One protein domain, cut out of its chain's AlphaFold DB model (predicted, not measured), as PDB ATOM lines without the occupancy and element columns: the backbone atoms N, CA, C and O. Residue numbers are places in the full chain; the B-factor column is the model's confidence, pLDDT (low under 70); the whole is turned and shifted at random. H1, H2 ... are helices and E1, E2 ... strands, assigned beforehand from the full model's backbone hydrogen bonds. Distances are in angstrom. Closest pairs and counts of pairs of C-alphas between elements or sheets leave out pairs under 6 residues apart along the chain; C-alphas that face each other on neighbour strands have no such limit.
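AT A GLANCE: This is residues 4 to 102 of the 260 residues of an uncharacterized protein of Tyzzerella nexilis (UniProt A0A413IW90). The main body is a hairpin of E3 and E4 with H1 and H3 over one of its faces, and a second, smaller hairpin, E1 and E2, makes the other end of the model. H2 lies between the two hairpins, along the chain and along the length of the model. The printed part has 99 residues, with three named helices and four named strands in the order H1 E1 E2 H2 E3 E4 H3, mixed in class, and its two sheets of two strands are antiparallel. It is loose, with a radius of gyration of the C-alphas of 16.4 A, and elongated, spanning 51 by 30 by 25 A.

HOW THE PARTS SIT: H1, residues 4 to 11, comes closest to E3, residues 56 to 61, at the C-alphas of Ala 9 and Tyr 57, 6.7 A apart. E1, residues 26 to 29, and E2, residues 35 to 39, form an antiparallel hairpin at 149 degrees, with N 28 and O 37 within hydrogen-bond range at 2.8 A. H2, residues 41 to 50, is apart from H1. E3 and E4, residues 64 to 69, form an antiparallel hairpin at 166 degrees, with N 59 and O 66 at 2.9 A. The closest C-alphas of E4 and H3, residues 72 to 90, are those of Trp 69 and Ala 75, 5.9 A apart. H1 and H3 are close but not clearly touching, at a steep tilt of 45 degrees, opposite ways; their closest C-alphas, Leu 4 and Leu 86, are 7.8 A apart. Every O i to N i+4 pair is within hydrogen-bond range in H2 and H3, and 3 of 4 in H1.

IN THESE COORDINATES: H1 begins at C-alpha 4 (140.989, 201.971, 153.636). E3 is 17.2 A long and E4 17.1 A. H3, 25.9 A long, ends at C-alpha 90 (137.727, 208.009, 147.307).

THE WHOLE: The C-alphas farthest apart, Glu 32 and Glu 97, are 52.2 A apart. The printed part has no cut, and the link from H1 to E1 is long. Residues 21 and 97 have pLDDT under 70.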
ATOM      1  N   LEU A   4     140.006 201.228 152.848       89.62
ATOM      2  CA  LEU A   4     140.989 201.971 153.636       89.62
ATOM      3  C   LEU A   4     141.452 201.167 154.860       89.62
ATOM      4  O   LEU A   4     142.634 201.182 155.206       89.62
ATOM      5  N   ASP A   5     140.536 200.450 155.514       90.69
ATOM      6  CA  ASP A   5     140.874 199.670 156.707       90.69
ATOM      7  C   ASP A   5     141.773 198.489 156.338       90.69
ATOM      8  O   ASP A   5     142.759 198.241 157.029       90.69
ATOM      9  N   TRP A   6     141.491 197.812 155.220       90.62
ATOM     10  CA  TRP A   6     142.366 196.757 154.703       90.62
ATOM     11  C   TRP A   6     143.726 197.308 154.278       90.62
ATOM     12  O   TRP A   6     144.751 196.711 154.606       90.62
ATOM     13  N   TRP A   7     143.758 198.454 153.594       91.94
ATOM     14  CA  TRP A   7     145.004 199.099 153.192       91.94
ATOM     15  C   TRP A   7     145.880 199.427 154.407       91.94
ATOM     16  O   TRP A   7     147.056 199.063 154.408       91.94
ATOM     17  N   ILE A   8     145.306 200.007 155.470       91.56
ATOM     18  CA  ILE A   8     146.016 200.301 156.727       91.56
ATOM     19  C   ILE A   8     146.437 199.015 157.443       91.56
ATOM     20  O   ILE A   8     147.596 198.880 157.836       91.56
ATOM     21  N   ALA A   9     145.523 198.057 157.613       90.19
ATOM     22  CA  ALA A   9     145.798 196.819 158.337       90.19
ATOM     23  C   ALA A   9     146.929 196.016 157.677       90.19
ATOM     24  O   ALA A   9     147.781 195.460 158.373       90.19
ATOM     25  N   ASN A  10     147.000 196.015 156.344       89.75
ATOM     26  CA  ASN A  10     148.061 195.350 155.588       89.75
ATOM     27  C   ASN A  10     149.452 195.970 155.794       89.75
ATOM     28  O   ASN A  10     150.447 195.279 155.576       89.75
ATOM     29  N   GLN A  11     149.553 197.218 156.272       88.50
ATOM     30  CA  GLN A  11     150.848 197.839 156.586       88.50
ATOM     31  C   GLN A  11     151.495 197.258 157.854       88.50
ATOM     32  O   GLN A  11     152.713 197.363 158.022       88.50
ATOM     33  N   TRP A  12     150.702 196.669 158.763       90.38
ATOM     34  CA  TRP A  12     151.195 196.169 160.049       90.38
ATOM     35  C   TRP A  12     150.421 194.963 160.597       90.38
ATOM     36  O   TRP A  12     150.970 193.866 160.691       90.38
ATOM     37  N   GLU A  13     149.155 195.150 160.983       86.94
ATOM     38  CA  GLU A  13     148.364 194.148 161.715       86.94
ATOM     39  C   GLU A  13     148.249 192.819 160.956       86.94
ATOM     40  O   GLU A  13     148.417 191.742 161.542       86.94
ATOM     41  N   MET A  14     148.026 192.904 159.646       85.69
ATOM     42  CA  MET A  14     147.847 191.777 158.732       85.69
ATOM     43  C   MET A  14     149.081 191.464 157.892       85.69
ATOM     44  O   MET A  14     149.029 190.588 157.027       85.69
ATOM     45  N   PHE A  15     150.204 192.138 158.156       86.69
ATOM     46  CA  PHE A  15     151.435 191.878 157.430       86.69
ATOM     47  C   PHE A  15     151.838 190.404 157.587       86.69
ATOM     48  O   PHE A  15     151.951 189.884 158.705       86.69
ATOM     49  N   LYS A  16     152.028 189.716 156.455       83.94
ATOM     50  CA  LYS A  16     152.370 188.291 156.426       83.94
ATOM     51  C   LYS A  16     153.874 188.116 156.581       83.94
ATOM     52  O   LYS A  16     154.649 188.498 155.707       83.94
ATOM     53  N   VAL A  17     154.286 187.487 157.676       83.31
ATOM     54  CA  VAL A  17     155.680 187.083 157.870       83.31
ATOM     55  C   VAL A  17     155.907 185.755 157.147       83.31
ATOM     56  O   VAL A  17     155.243 184.767 157.444       83.31
ATOM     57  N   LYS A  18     156.863 185.719 156.212       78.62
ATOM     58  CA  LYS A  18     157.319 184.486 155.548       78.62
ATOM     59  C   LYS A  18     158.330 183.748 156.435       78.62
ATOM     60  O   LYS A  18     159.501 183.649 156.093       78.62
ATOM     61  N   ASP A  19     157.894 183.327 157.618       71.81
ATOM     62  CA  ASP A  19     158.719 182.589 158.579       71.81
ATOM     63  C   ASP A  19     157.995 181.316 159.020       71.81
ATOM     64  O   ASP A  19     156.950 181.378 159.674       71.81
ATOM     65  N   GLY A  20     158.537 180.169 158.608       70.25
ATOM     66  CA  GLY A  20     157.919 178.860 158.800       70.25
ATOM     67  C   GLY A  20     156.527 178.722 158.163       70.25
ATOM     68  O   GLY A  20     156.097 179.540 157.350       70.25
ATOM     69  N   LYS A  21     155.803 177.657 158.542       66.38
ATOM     70  CA  LYS A  21     154.433 177.383 158.060       66.38
ATOM     71  C   LYS A  21     153.362 178.235 158.754       66.38
ATOM     72  O   LYS A  21     152.304 178.453 158.177       66.38
ATOM     73  N   SER A  22     153.615 178.696 159.981       73.19
ATOM     74  CA  SER A  22     152.621 179.393 160.809       73.19
ATOM     75  C   SER A  22     152.655 180.918 160.690       73.19
ATOM     76  O   SER A  22     151.765 181.582 161.216       73.19
ATOM     77  N   GLY A  23     153.680 181.507 160.061       77.94
ATOM     78  CA  GLY A  23     153.822 182.966 159.976       77.94
ATOM     79  C   GLY A  23     153.895 183.662 161.343       77.94
ATOM     80  O   GLY A  23     153.555 184.842 161.450       77.94
ATOM     81  N   LEU A  24     154.327 182.930 162.382       81.69
ATOM     82  CA  LEU A  24     154.370 183.354 163.790       81.69
ATOM     83  C   LEU A  24     153.001 183.665 164.421       81.69
ATOM     84  O   LEU A  24     152.921 184.442 165.378       81.69
ATOM     85  N   GLU A  25     151.938 183.048 163.905       84.00
ATOM     86  CA  GLU A  25     150.603 183.060 164.499       84.00
ATOM     87  C   GLU A  25     150.280 181.689 165.111       84.00
ATOM     88  O   GLU A  25     150.440 180.657 164.460       84.00
ATOM     89  N   PHE A  26     149.837 181.671 166.371       84.00
ATOM     90  CA  PHE A  26     149.623 180.429 167.122       84.00
ATOM     91  C   PHE A  26     148.221 180.383 167.727       84.00
ATOM     92  O   PHE A  26     147.802 181.326 168.395       84.00
ATOM     93  N   TYR A  27     147.488 179.288 167.530       84.94
ATOM     94  CA  TYR A  27     146.177 179.119 168.154       84.94
ATOM     95  C   TYR A  27     146.316 178.948 169.667       84.94
ATOM     96  O   TYR A  27     147.083 178.112 170.141       84.94
ATOM     97  N   ARG A  28     145.545 179.723 170.430       80.56
ATOM     98  CA  ARG A  28     145.301 179.460 171.848       80.56
ATOM     99  C   ARG A  28     143.995 178.707 171.968       80.56
ATOM    100  O   ARG A  28     142.967 179.216 171.523       80.56
ATOM    101  N   THR A  29     144.045 177.534 172.577       83.69
ATOM    102  CA  THR A  29     142.873 176.690 172.803       83.69
ATOM    103  C   THR A  29     142.465 176.694 174.271       83.69
ATOM    104  O   THR A  29     143.279 176.986 175.151       83.69
ATOM    105  N   ASP A  30     141.199 176.395 174.543       81.94
ATOM    106  CA  ASP A  30     140.760 176.026 175.884       81.94
ATOM    107  C   ASP A  30     141.200 174.591 176.237       81.94
ATOM    108  O   ASP A  30     141.909 173.922 175.478       81.94
ATOM    109  N   LYS A  31     140.787 174.125 177.423       81.00
ATOM    110  CA  LYS A  31     141.070 172.766 177.907       81.00
ATOM    111  C   LYS A  31     140.407 171.672 177.057       81.00
ATOM    112  O   LYS A  31     140.831 170.527 177.138       81.00
ATOM    113  N   GLU A  32     139.390 172.022 176.277       82.00
ATOM    114  CA  GLU A  32     138.603 171.126 175.424       82.00
ATOM    115  C   GLU A  32     139.117 171.129 173.971       82.00
ATOM    116  O   GLU A  32     138.614 170.393 173.127       82.00
ATOM    117  N   GLY A  33     140.150 171.927 173.674       77.88
ATOM    118  CA  GLY A  33     140.746 172.047 172.345       77.88
ATOM    119  C   GLY A  33     140.057 173.067 171.435       77.88
ATOM    120  O   GLY A  33     140.469 173.221 170.283       77.88
ATOM    121  N   ASN A  34     139.057 173.813 171.918       81.31
ATOM    122  CA  ASN A  34     138.405 174.853 171.128       81.31
ATOM    123  C   ASN A  34     139.317 176.072 171.003       81.31
ATOM    124  O   ASN A  34     139.866 176.563 171.989       81.31
ATOM    125  N   ILE A  35     139.456 176.602 169.787       78.94
ATOM    126  CA  ILE A  35     140.259 177.799 169.524       78.94
ATOM    127  C   ILE A  35     139.584 179.014 170.173       78.94
ATOM    128  O   ILE A  35     138.517 179.451 169.752       78.94
ATOM    129  N   LEU A  36     140.251 179.600 171.164       78.31
ATOM    130  CA  LEU A  36     139.831 180.828 171.836       78.31
ATOM    131  C   LEU A  36     140.269 182.069 171.055       78.31
ATOM    132  O   LEU A  36     139.515 183.029 170.906       78.31
ATOM    133  N   THR A  37     141.524 182.084 170.603       81.00
ATOM    134  CA  THR A  37     142.115 183.231 169.905       81.00
ATOM    135  C   THR A  37     143.390 182.840 169.159       81.00
ATOM    136  O   THR A  37     143.909 181.739 169.326       81.00
ATOM    137  N   ILE A  38     143.915 183.759 168.352       84.06
ATOM    138  CA  ILE A  38     145.206 183.623 167.676       84.06
ATOM    139  C   ILE A  38     146.207 184.540 168.378       84.06
ATOM    140  O   ILE A  38     146.042 185.761 168.396       84.06
ATOM    141  N   ASP A  39     147.256 183.957 168.945       83.75
ATOM    142  CA  ASP A  39     148.383 184.692 169.495       83.75
ATOM    143  C   ASP A  39     149.284 185.199 168.367       83.75
ATOM    144  O   ASP A  39     149.932 184.427 167.659       83.75
ATOM    145  N   ARG A  40     149.324 186.525 168.223       87.38
ATOM    146  CA  ARG A  40     150.162 187.249 167.257       87.38
ATOM    147  C   ARG A  40     151.338 187.963 167.922       87.38
ATOM    148  O   ARG A  40     152.060 188.715 167.266       87.38
ATOM    149  N   SER A  41     151.557 187.750 169.221       85.50
ATOM    150  CA  SER A  41     152.628 188.408 169.977       85.50
ATOM    151  C   SER A  41     154.022 188.113 169.403       85.50
ATOM    152  O   SER A  41     154.792 189.069 169.249       85.50
ATOM    153  N   PRO A  42     154.356 186.859 169.017       87.38
ATOM    154  CA  PRO A  42     155.647 186.550 168.399       87.38
ATOM    155  C   PRO A  42     155.828 187.256 167.050       87.38
ATOM    156  O   PRO A  42     156.879 187.853 166.811       87.38
ATOM    157  N   LYS A  43     154.776 187.282 166.216       89.75
ATOM    158  CA  LYS A  43     154.752 188.024 164.948       89.75
ATOM    159  C   LYS A  43     155.100 189.494 165.160       89.75
ATOM    160  O   LYS A  43     156.057 189.998 164.580       89.75
ATOM    161  N   TRP A  44     154.362 190.182 166.031       89.88
ATOM    162  CA  TRP A  44     154.579 191.607 166.268       89.88
ATOM    163  C   TRP A  44     155.936 191.902 166.911       89.88
ATOM    164  O   TRP A  44     156.527 192.940 166.620       89.88
ATOM    165  N   LYS A  45     156.456 191.014 167.770       89.62
ATOM    166  CA  LYS A  45     157.818 191.138 168.309       89.62
ATOM    167  C   LYS A  45     158.847 191.111 167.176       89.62
ATOM    168  O   LYS A  45     159.626 192.052 167.064       89.62
ATOM    169  N   LYS A  46     158.776 190.114 166.287       90.06
ATOM    170  CA  LYS A  46     159.695 190.005 165.147       90.06
ATOM    171  C   LYS A  46     159.602 191.206 164.208       90.06
ATOM    172  O   LYS A  46     160.637 191.745 163.830       90.06
ATOM    173  N   LEU A  47     158.392 191.651 163.857       90.75
ATOM    174  CA  LEU A  47     158.215 192.820 162.986       90.75
ATOM    175  C   LEU A  47     158.881 194.070 163.574       90.75
ATOM    176  O   LEU A  47     159.566 194.787 162.851       90.75
ATOM    177  N   ARG A  48     158.749 194.294 164.887       90.06
ATOM    178  CA  ARG A  48     159.394 195.426 165.572       90.06
ATOM    179  C   ARG A  48     160.917 195.337 165.606       90.06
ATOM    180  O   ARG A  48     161.569 196.369 165.591       90.06
ATOM    181  N   GLU A  49     161.466 194.132 165.711       90.06
ATOM    182  CA  GLU A  49     162.910 193.919 165.861       90.06
ATOM    183  C   GLU A  49     163.653 193.827 164.526       90.06
ATOM    184  O   GLU A  49     164.850 194.095 164.473       90.06
ATOM    185  N   LYS A  50     162.977 193.380 163.461       89.00
ATOM    186  CA  LYS A  50     163.622 192.973 162.201       89.00
ATOM    187  C   LYS A  50     163.183 193.774 160.980       89.00
ATOM    188  O   LYS A  50     163.682 193.509 159.893       89.00
ATOM    189  N   THR A  51     162.240 194.702 161.121       88.12
ATOM    190  CA  THR A  51     161.723 195.478 159.987       88.12
ATOM    191  C   THR A  51     161.605 196.955 160.334       88.12
ATOM    192  O   THR A  51     161.466 197.321 161.498       88.12
ATOM    193  N   GLU A  52     161.575 197.797 159.305       87.69
ATOM    194  CA  GLU A  52     161.252 199.224 159.423       87.69
ATOM    195  C   GLU A  52     159.766 199.513 159.142       87.69
ATOM    196  O   GLU A  52     159.388 200.615 158.712       87.69
ATOM    197  N   LEU A  53     158.901 198.506 159.313       89.19
ATOM    198  CA  LEU A  53     157.459 198.678 159.179       89.19
ATOM    199  C   LEU A  53     156.919 199.567 160.299       89.19
ATOM    200  O   LEU A  53     157.437 199.622 161.414       89.19
ATOM    201  N   LYS A  54     155.856 200.295 159.974       88.12
ATOM    202  CA  LYS A  54     155.307 201.342 160.825       88.12
ATOM    203  C   LYS A  54     154.176 200.723 161.632       88.12
ATOM    204  O   LYS A  54     153.136 200.398 161.071       88.12
ATOM    205  N   GLU A  55     154.386 200.549 162.936       90.62
ATOM    206  CA  GLU A  55     153.368 199.980 163.823       90.62
ATOM    207  C   GLU A  55     152.130 200.878 163.875       90.62
ATOM    208  O   GLU A  55     152.188 201.994 164.404       90.62
ATOM    209  N   MET A  56     151.018 200.373 163.330       90.69
ATOM    210  CA  MET A  56     149.744 201.080 163.308       90.69
ATOM    211  C   MET A  56     148.530 200.156 163.439       90.69
ATOM    212  O   MET A  56     148.573 199.000 163.020       90.69
ATOM    213  N   TYR A  57     147.449 200.687 164.014       92.44
ATOM    214  CA  TYR A  57     146.172 199.986 164.200       92.44
ATOM    215  C   TYR A  57     145.016 200.940 163.919       92.44
ATOM    216  O   TYR A  57     145.050 202.068 164.404       92.44
ATOM    217  N   ILE A  58     143.986 200.501 163.197       93.12
ATOM    218  CA  ILE A  58     142.801 201.315 162.898       93.12
ATOM    219  C   ILE A  58     141.575 200.828 163.673       93.12
ATOM    220  O   ILE A  58     141.337 199.634 163.817       93.12
ATOM    221  N   VAL A  59     140.777 201.775 164.160       91.88
ATOM    222  CA  VAL A  59     139.430 201.542 164.681       91.88
ATOM    223  C   VAL A  59     138.480 202.481 163.957       91.88
ATOM    224  O   VAL A  59     138.701 203.692 163.960       91.88
ATOM    225  N   ARG A  60     137.414 201.933 163.368       91.75
ATOM    226  CA  ARG A  60     136.419 202.687 162.602       91.75
ATOM    227  C   ARG A  60     134.997 202.436 163.079       91.75
ATOM    228  O   ARG A  60     134.643 201.316 163.438       91.75
ATOM    229  N   TYR A  61     134.181 203.483 163.012       91.31
ATOM    230  CA  TYR A  61     132.735 203.430 163.150       91.31
ATOM    231  C   TYR A  61     132.077 204.398 162.156       91.31
ATOM    232  O   TYR A  61     132.167 205.614 162.321       91.31
ATOM    233  N   ALA A  62     131.401 203.852 161.137       88.88
ATOM    234  CA  ALA A  62     130.902 204.617 159.988       88.88
ATOM    235  C   ALA A  62     132.020 205.499 159.386       88.88
ATOM    236  O   ALA A  62     133.068 204.968 159.010       88.88
ATOM    237  N   ASP A  63     131.825 206.819 159.347       83.69
ATOM    238  CA  ASP A  63     132.781 207.776 158.778       83.69
ATOM    239  C   ASP A  63     133.895 208.191 159.757       83.69
ATOM    240  O   ASP A  63     134.930 208.699 159.328       83.69
ATOM    241  N   ASP A  64     133.712 207.977 161.068       86.94
ATOM    242  CA  ASP A  64     134.688 208.361 162.095       86.94
ATOM    243  C   ASP A  64     135.655 207.204 162.371       86.94
ATOM    244  O   ASP A  64     135.256 206.068 162.651       86.94
ATOM    245  N   PHE A  65     136.952 207.481 162.316       91.38
ATOM    246  CA  PHE A  65     137.983 206.493 162.592       91.38
ATOM    247  C   PHE A  65     139.179 207.118 163.299       91.38
ATOM    248  O   PHE A  65     139.469 208.311 163.203       91.38
ATOM    249  N   LYS A  66     139.907 206.275 164.025       93.62
ATOM    250  CA  LYS A  66     141.197 206.615 164.616       93.62
ATOM    251  C   LYS A  66     142.215 205.584 164.201       93.62
ATOM    252  O   LYS A  66     141.931 204.390 164.208       93.62
ATOM    253  N   ILE A  67     143.412 206.060 163.907       94.19
ATOM    254  CA  ILE A  67     144.565 205.204 163.700       94.19
ATOM    255  C   ILE A  67     145.558 205.495 164.828       94.19
ATOM    256  O   ILE A  67     145.782 206.646 165.211       94.19
ATOM    257  N   PHE A  68     146.087 204.433 165.417       94.31
ATOM    258  CA  PHE A  68     146.991 204.460 166.556       94.31
ATOM    259  C   PHE A  68     148.397 204.107 166.106       94.31
ATOM    260  O   PHE A  68     148.569 203.242 165.260       94.31
ATOM    261  N   TRP A  69     149.388 204.743 166.718       92.94
ATOM    262  CA  TRP A  69     150.807 204.622 166.381       92.94
ATOM    263  C   TRP A  69     151.656 204.822 167.630       92.94
ATOM    264  O   TRP A  69     151.202 205.390 168.630       92.94
ATOM    265  N   ARG A  70     152.907 204.360 167.568       88.94
ATOM    266  CA  ARG A  70     153.834 204.392 168.705       88.94
ATOM    267  C   ARG A  70     154.447 205.773 168.954       88.94
ATOM    268  O   ARG A  70     154.643 206.144 170.113       88.94
ATOM    269  N   ASP A  71     154.743 206.518 167.894       90.44
ATOM    270  CA  ASP A  71     155.473 207.783 167.955       90.44
ATOM    271  C   ASP A  71     154.925 208.838 166.977       90.44
ATOM    272  O   ASP A  71     154.130 208.555 166.080       90.44
ATOM    273  N   TYR A  72     155.353 210.085 167.178       91.62
ATOM    274  CA  TYR A  72     154.863 211.246 166.435       91.62
ATOM    275  C   TYR A  72     155.353 211.313 164.983       91.62
ATOM    276  O   TYR A  72     154.624 211.792 164.114       91.62
ATOM    277  N   VAL A  73     156.570 210.843 164.702       92.12
ATOM    278  CA  VAL A  73     157.132 210.875 163.345       92.12
ATOM    279  C   VAL A  73     156.367 209.894 162.463       92.12
ATOM    280  O   VAL A  73     155.924 210.255 161.372       92.12
ATOM    281  N   THR A  74     156.131 208.685 162.971       91.62
ATOM    282  CA  THR A  74     155.291 207.681 162.314       91.62
ATOM    283  C   THR A  74     153.858 208.185 162.137       91.62
ATOM    284  O   THR A  74     153.307 208.066 161.043       91.62
ATOM    285  N   ALA A  75     153.286 208.834 163.157       93.00
ATOM    286  CA  ALA A  75     151.954 209.437 163.080       93.00
ATOM    287  C   ALA A  75     151.823 210.460 161.941       93.00
ATOM    288  O   ALA A  75     150.845 210.440 161.199       93.00
ATOM    289  N   LYS A  76     152.817 211.345 161.777       93.00
ATOM    290  CA  LYS A  76     152.842 212.339 160.693       93.00
ATOM    291  C   LYS A  76     152.853 211.686 159.318       93.00
ATOM    292  O   LYS A  76     152.053 212.060 158.464       93.00
ATOM    293  N   LYS A  77     153.736 210.704 159.124       91.81
ATOM    294  CA  LYS A  77     153.848 209.960 157.862       91.81
ATOM    295  C   LYS A  77     152.539 209.245 157.531       91.81
ATOM    296  O   LYS A  77     152.035 209.374 156.421       91.81
ATOM    297  N   ALA A  78     151.964 208.548 158.509       91.31
ATOM    298  CA  ALA A  78     150.717 207.819 158.330       91.31
ATOM    299  C   ALA A  78     149.525 208.752 158.067       91.31
ATOM    300  O   ALA A  78     148.696 208.447 157.213       91.31
ATOM    301  N   MET A  79     149.460 209.913 158.728       92.00
ATOM    302  CA  MET A  79     148.434 210.924 158.460       92.00
ATOM    303  C   MET A  79     148.518 211.438 157.019       92.00
ATOM    304  O   MET A  79     147.496 211.482 156.343       92.00
ATOM    305  N   TYR A  80     149.715 211.789 156.538       91.88
ATOM    306  CA  TYR A  80     149.903 212.243 155.158       91.88
ATOM    307  C   TYR A  80     149.504 211.160 154.148       91.88
ATOM    308  O   TYR A  80     148.682 211.414 153.274       91.88
ATOM    309  N   ALA A  81     150.004 209.933 154.329       92.38
ATOM    310  CA  ALA A  81     149.683 208.811 153.449       92.38
ATOM    311  C   ALA A  81     148.176 208.497 153.431       92.38
ATOM    312  O   ALA A  81     147.614 208.241 152.374       92.38
ATOM    313  N   THR A  82     147.503 208.583 154.583       91.56
ATOM    314  CA  THR A  82     146.051 208.366 154.679       91.56
ATOM    315  C   THR A  82     145.266 209.458 153.951       91.56
ATOM    316  O   THR A  82     144.316 209.146 153.240       91.56
ATOM    317  N   LYS A  83     145.652 210.735 154.098       91.00
ATOM    318  CA  LYS A  83     145.005 211.848 153.378       91.00
ATOM    319  C   LYS A  83     145.166 211.714 151.866       91.00
ATOM    320  O   LYS A  83     144.199 211.923 151.135       91.00
ATOM    321  N   LEU A  84     146.364 211.341 151.417       92.12
ATOM    322  CA  LEU A  84     146.646 211.124 150.003       92.12
ATOM    323  C   LEU A  84     145.796 209.971 149.457       92.12
ATOM    324  O   LEU A  84     145.064 210.162 148.493       92.12
ATOM    325  N   TRP A  85     145.786 208.830 150.153       92.75
ATOM    326  CA  TRP A  85     144.983 207.669 149.769       92.75
ATOM    327  C   TRP A  85     143.492 208.014 149.653       92.75
ATOM    328  O   TRP A  85     142.867 207.703 148.643       92.75
ATOM    329  N   LEU A  86     142.930 208.714 150.648       90.56
ATOM    330  CA  LEU A  86     141.528 209.158 150.641       90.56
ATOM    331  C   LEU A  86     141.204 210.072 149.452       90.56
ATOM    332  O   LEU A  86     140.124 209.966 148.872       90.56
ATOM    333  N   THR A  87     142.135 210.954 149.091       90.75
ATOM    334  CA  THR A  87     141.965 211.897 147.979       90.75
ATOM    335  C   THR A  87     142.033 211.182 146.629       90.75
ATOM    336  O   THR A  87     141.211 211.440 145.755       90.75
ATOM    337  N   GLU A  88     142.985 210.267 146.457       92.19
ATOM    338  CA  GLU A  88     143.209 209.572 145.186       92.19
ATOM    339  C   GLU A  88     142.167 208.483 144.915       92.19
ATOM    340  O   GLU A  88     141.727 208.339 143.780       92.19
ATOM    341  N   HIS A  89     141.759 207.733 145.945       89.56
ATOM    342  CA  HIS A  89     140.926 206.535 145.772       89.56
ATOM    343  C   HIS A  89     139.441 206.797 146.021       89.56
ATOM    344  O   HIS A  89     138.593 206.172 145.395       89.56
ATOM    345  N   LEU A  90     139.115 207.701 146.951       87.25
ATOM    346  CA  LEU A  90     137.727 208.009 147.307       87.25
ATOM    347  C   LEU A  90     137.309 209.428 146.910       87.25
ATOM    348  O   LEU A  90     136.154 209.790 147.121       87.25
ATOM    349  N   HIS A  91     138.226 210.241 146.371       86.25
ATOM    350  CA  HIS A  91     137.992 211.656 146.057       86.25
ATOM    351  C   HIS A  91     137.434 212.459 147.246       86.25
ATOM    352  O   HIS A  91     136.704 213.437 147.080       86.25
ATOM    353  N   LEU A  92     137.792 212.051 148.469       84.38
ATOM    354  CA  LEU A  92     137.342 212.683 149.705       84.38
ATOM    355  C   LEU A  92     138.387 213.676 150.204       84.38
ATOM    356  O   LEU A  92     139.497 213.298 150.578       84.38
ATOM    357  N   GLN A  93     138.001 214.949 150.294       77.81
ATOM    358  CA  GLN A  93     138.836 215.962 150.928       77.81
ATOM    359  C   GLN A  93     138.718 215.894 152.453       77.81
ATOM    360  O   GLN A  93     137.629 215.966 153.025       77.81
ATOM    361  N   THR A  94     139.856 215.775 153.134       75.06
ATOM    362  CA  THR A  94     139.905 215.793 154.600       75.06
ATOM    363  C   THR A  94     140.015 217.221 155.120       75.06
ATOM    364  O   THR A  94     140.896 217.960 154.696       75.06
ATOM    365  N   SER A  95     139.188 217.588 156.098       75.56
ATOM    366  CA  SER A  95     139.316 218.869 156.804       75.56
ATOM    367  C   SER A  95     140.493 218.835 157.786       75.56
ATOM    368  O   SER A  95     140.555 217.958 158.659       75.56
ATOM    369  N   ASP A  96     141.401 219.807 157.672       71.00
ATOM    370  CA  ASP A  96     142.527 219.994 158.598       71.00
ATOM    371  C   ASP A  96     142.069 220.352 160.017       71.00
ATOM    372  O   ASP A  96     142.711 219.961 160.989       71.00
ATOM    373  N   GLU A  97     140.912 221.002 160.160       65.25
ATOM    374  CA  GLU A  97     140.343 221.356 161.465       65.25
ATOM    375  C   GLU A  97     139.868 220.131 162.256       65.25
ATOM    376  O   GLU A  97     139.921 220.107 163.486       65.25
ATOM    377  N   LYS A  98     139.390 219.095 161.557       70.00
ATOM    378  CA  LYS A  98     138.867 217.871 162.186       70.00
ATOM    379  C   LYS A  98     139.936 216.795 162.371       70.00
ATOM    380  O   LYS A  98     139.770 215.912 163.214       70.00
ATOM    381  N   SER A  99     141.025 216.865 161.607       75.00
ATOM    382  CA  SER A  99     142.027 215.801 161.506       75.00
ATOM    383  C   SER A  99     143.332 216.220 162.182       75.00
ATOM    384  O   SER A  99     144.084 217.022 161.639       75.00
ATOM    385  N   GLY A 100     143.634 215.654 163.354       87.19
ATOM    386  CA  GLY A 100     144.824 216.026 164.125       87.19
ATOM    387  C   GLY A 100     145.500 214.863 164.848       87.19
ATOM    388  O   GLY A 100     144.870 213.877 165.233       87.19
ATOM    389  N   ILE A 101     146.808 215.000 165.083       92.38
ATOM    390  CA  ILE A 101     147.604 214.029 165.843       92.38
ATOM    391  C   ILE A 101     147.526 214.372 167.331       92.38
ATOM    392  O   ILE A 101     147.957 215.440 167.761       92.38
ATOM    393  N   THR A 102     147.020 213.440 168.141       94.12
ATOM    394  CA  THR A 102     146.922 213.602 169.599       94.12
ATOM    395  C   THR A 102     147.919 212.697 170.315       94.12
ATOM    396  O   THR A 102     147.897 211.480 170.145       94.12
TER     397      THR A 102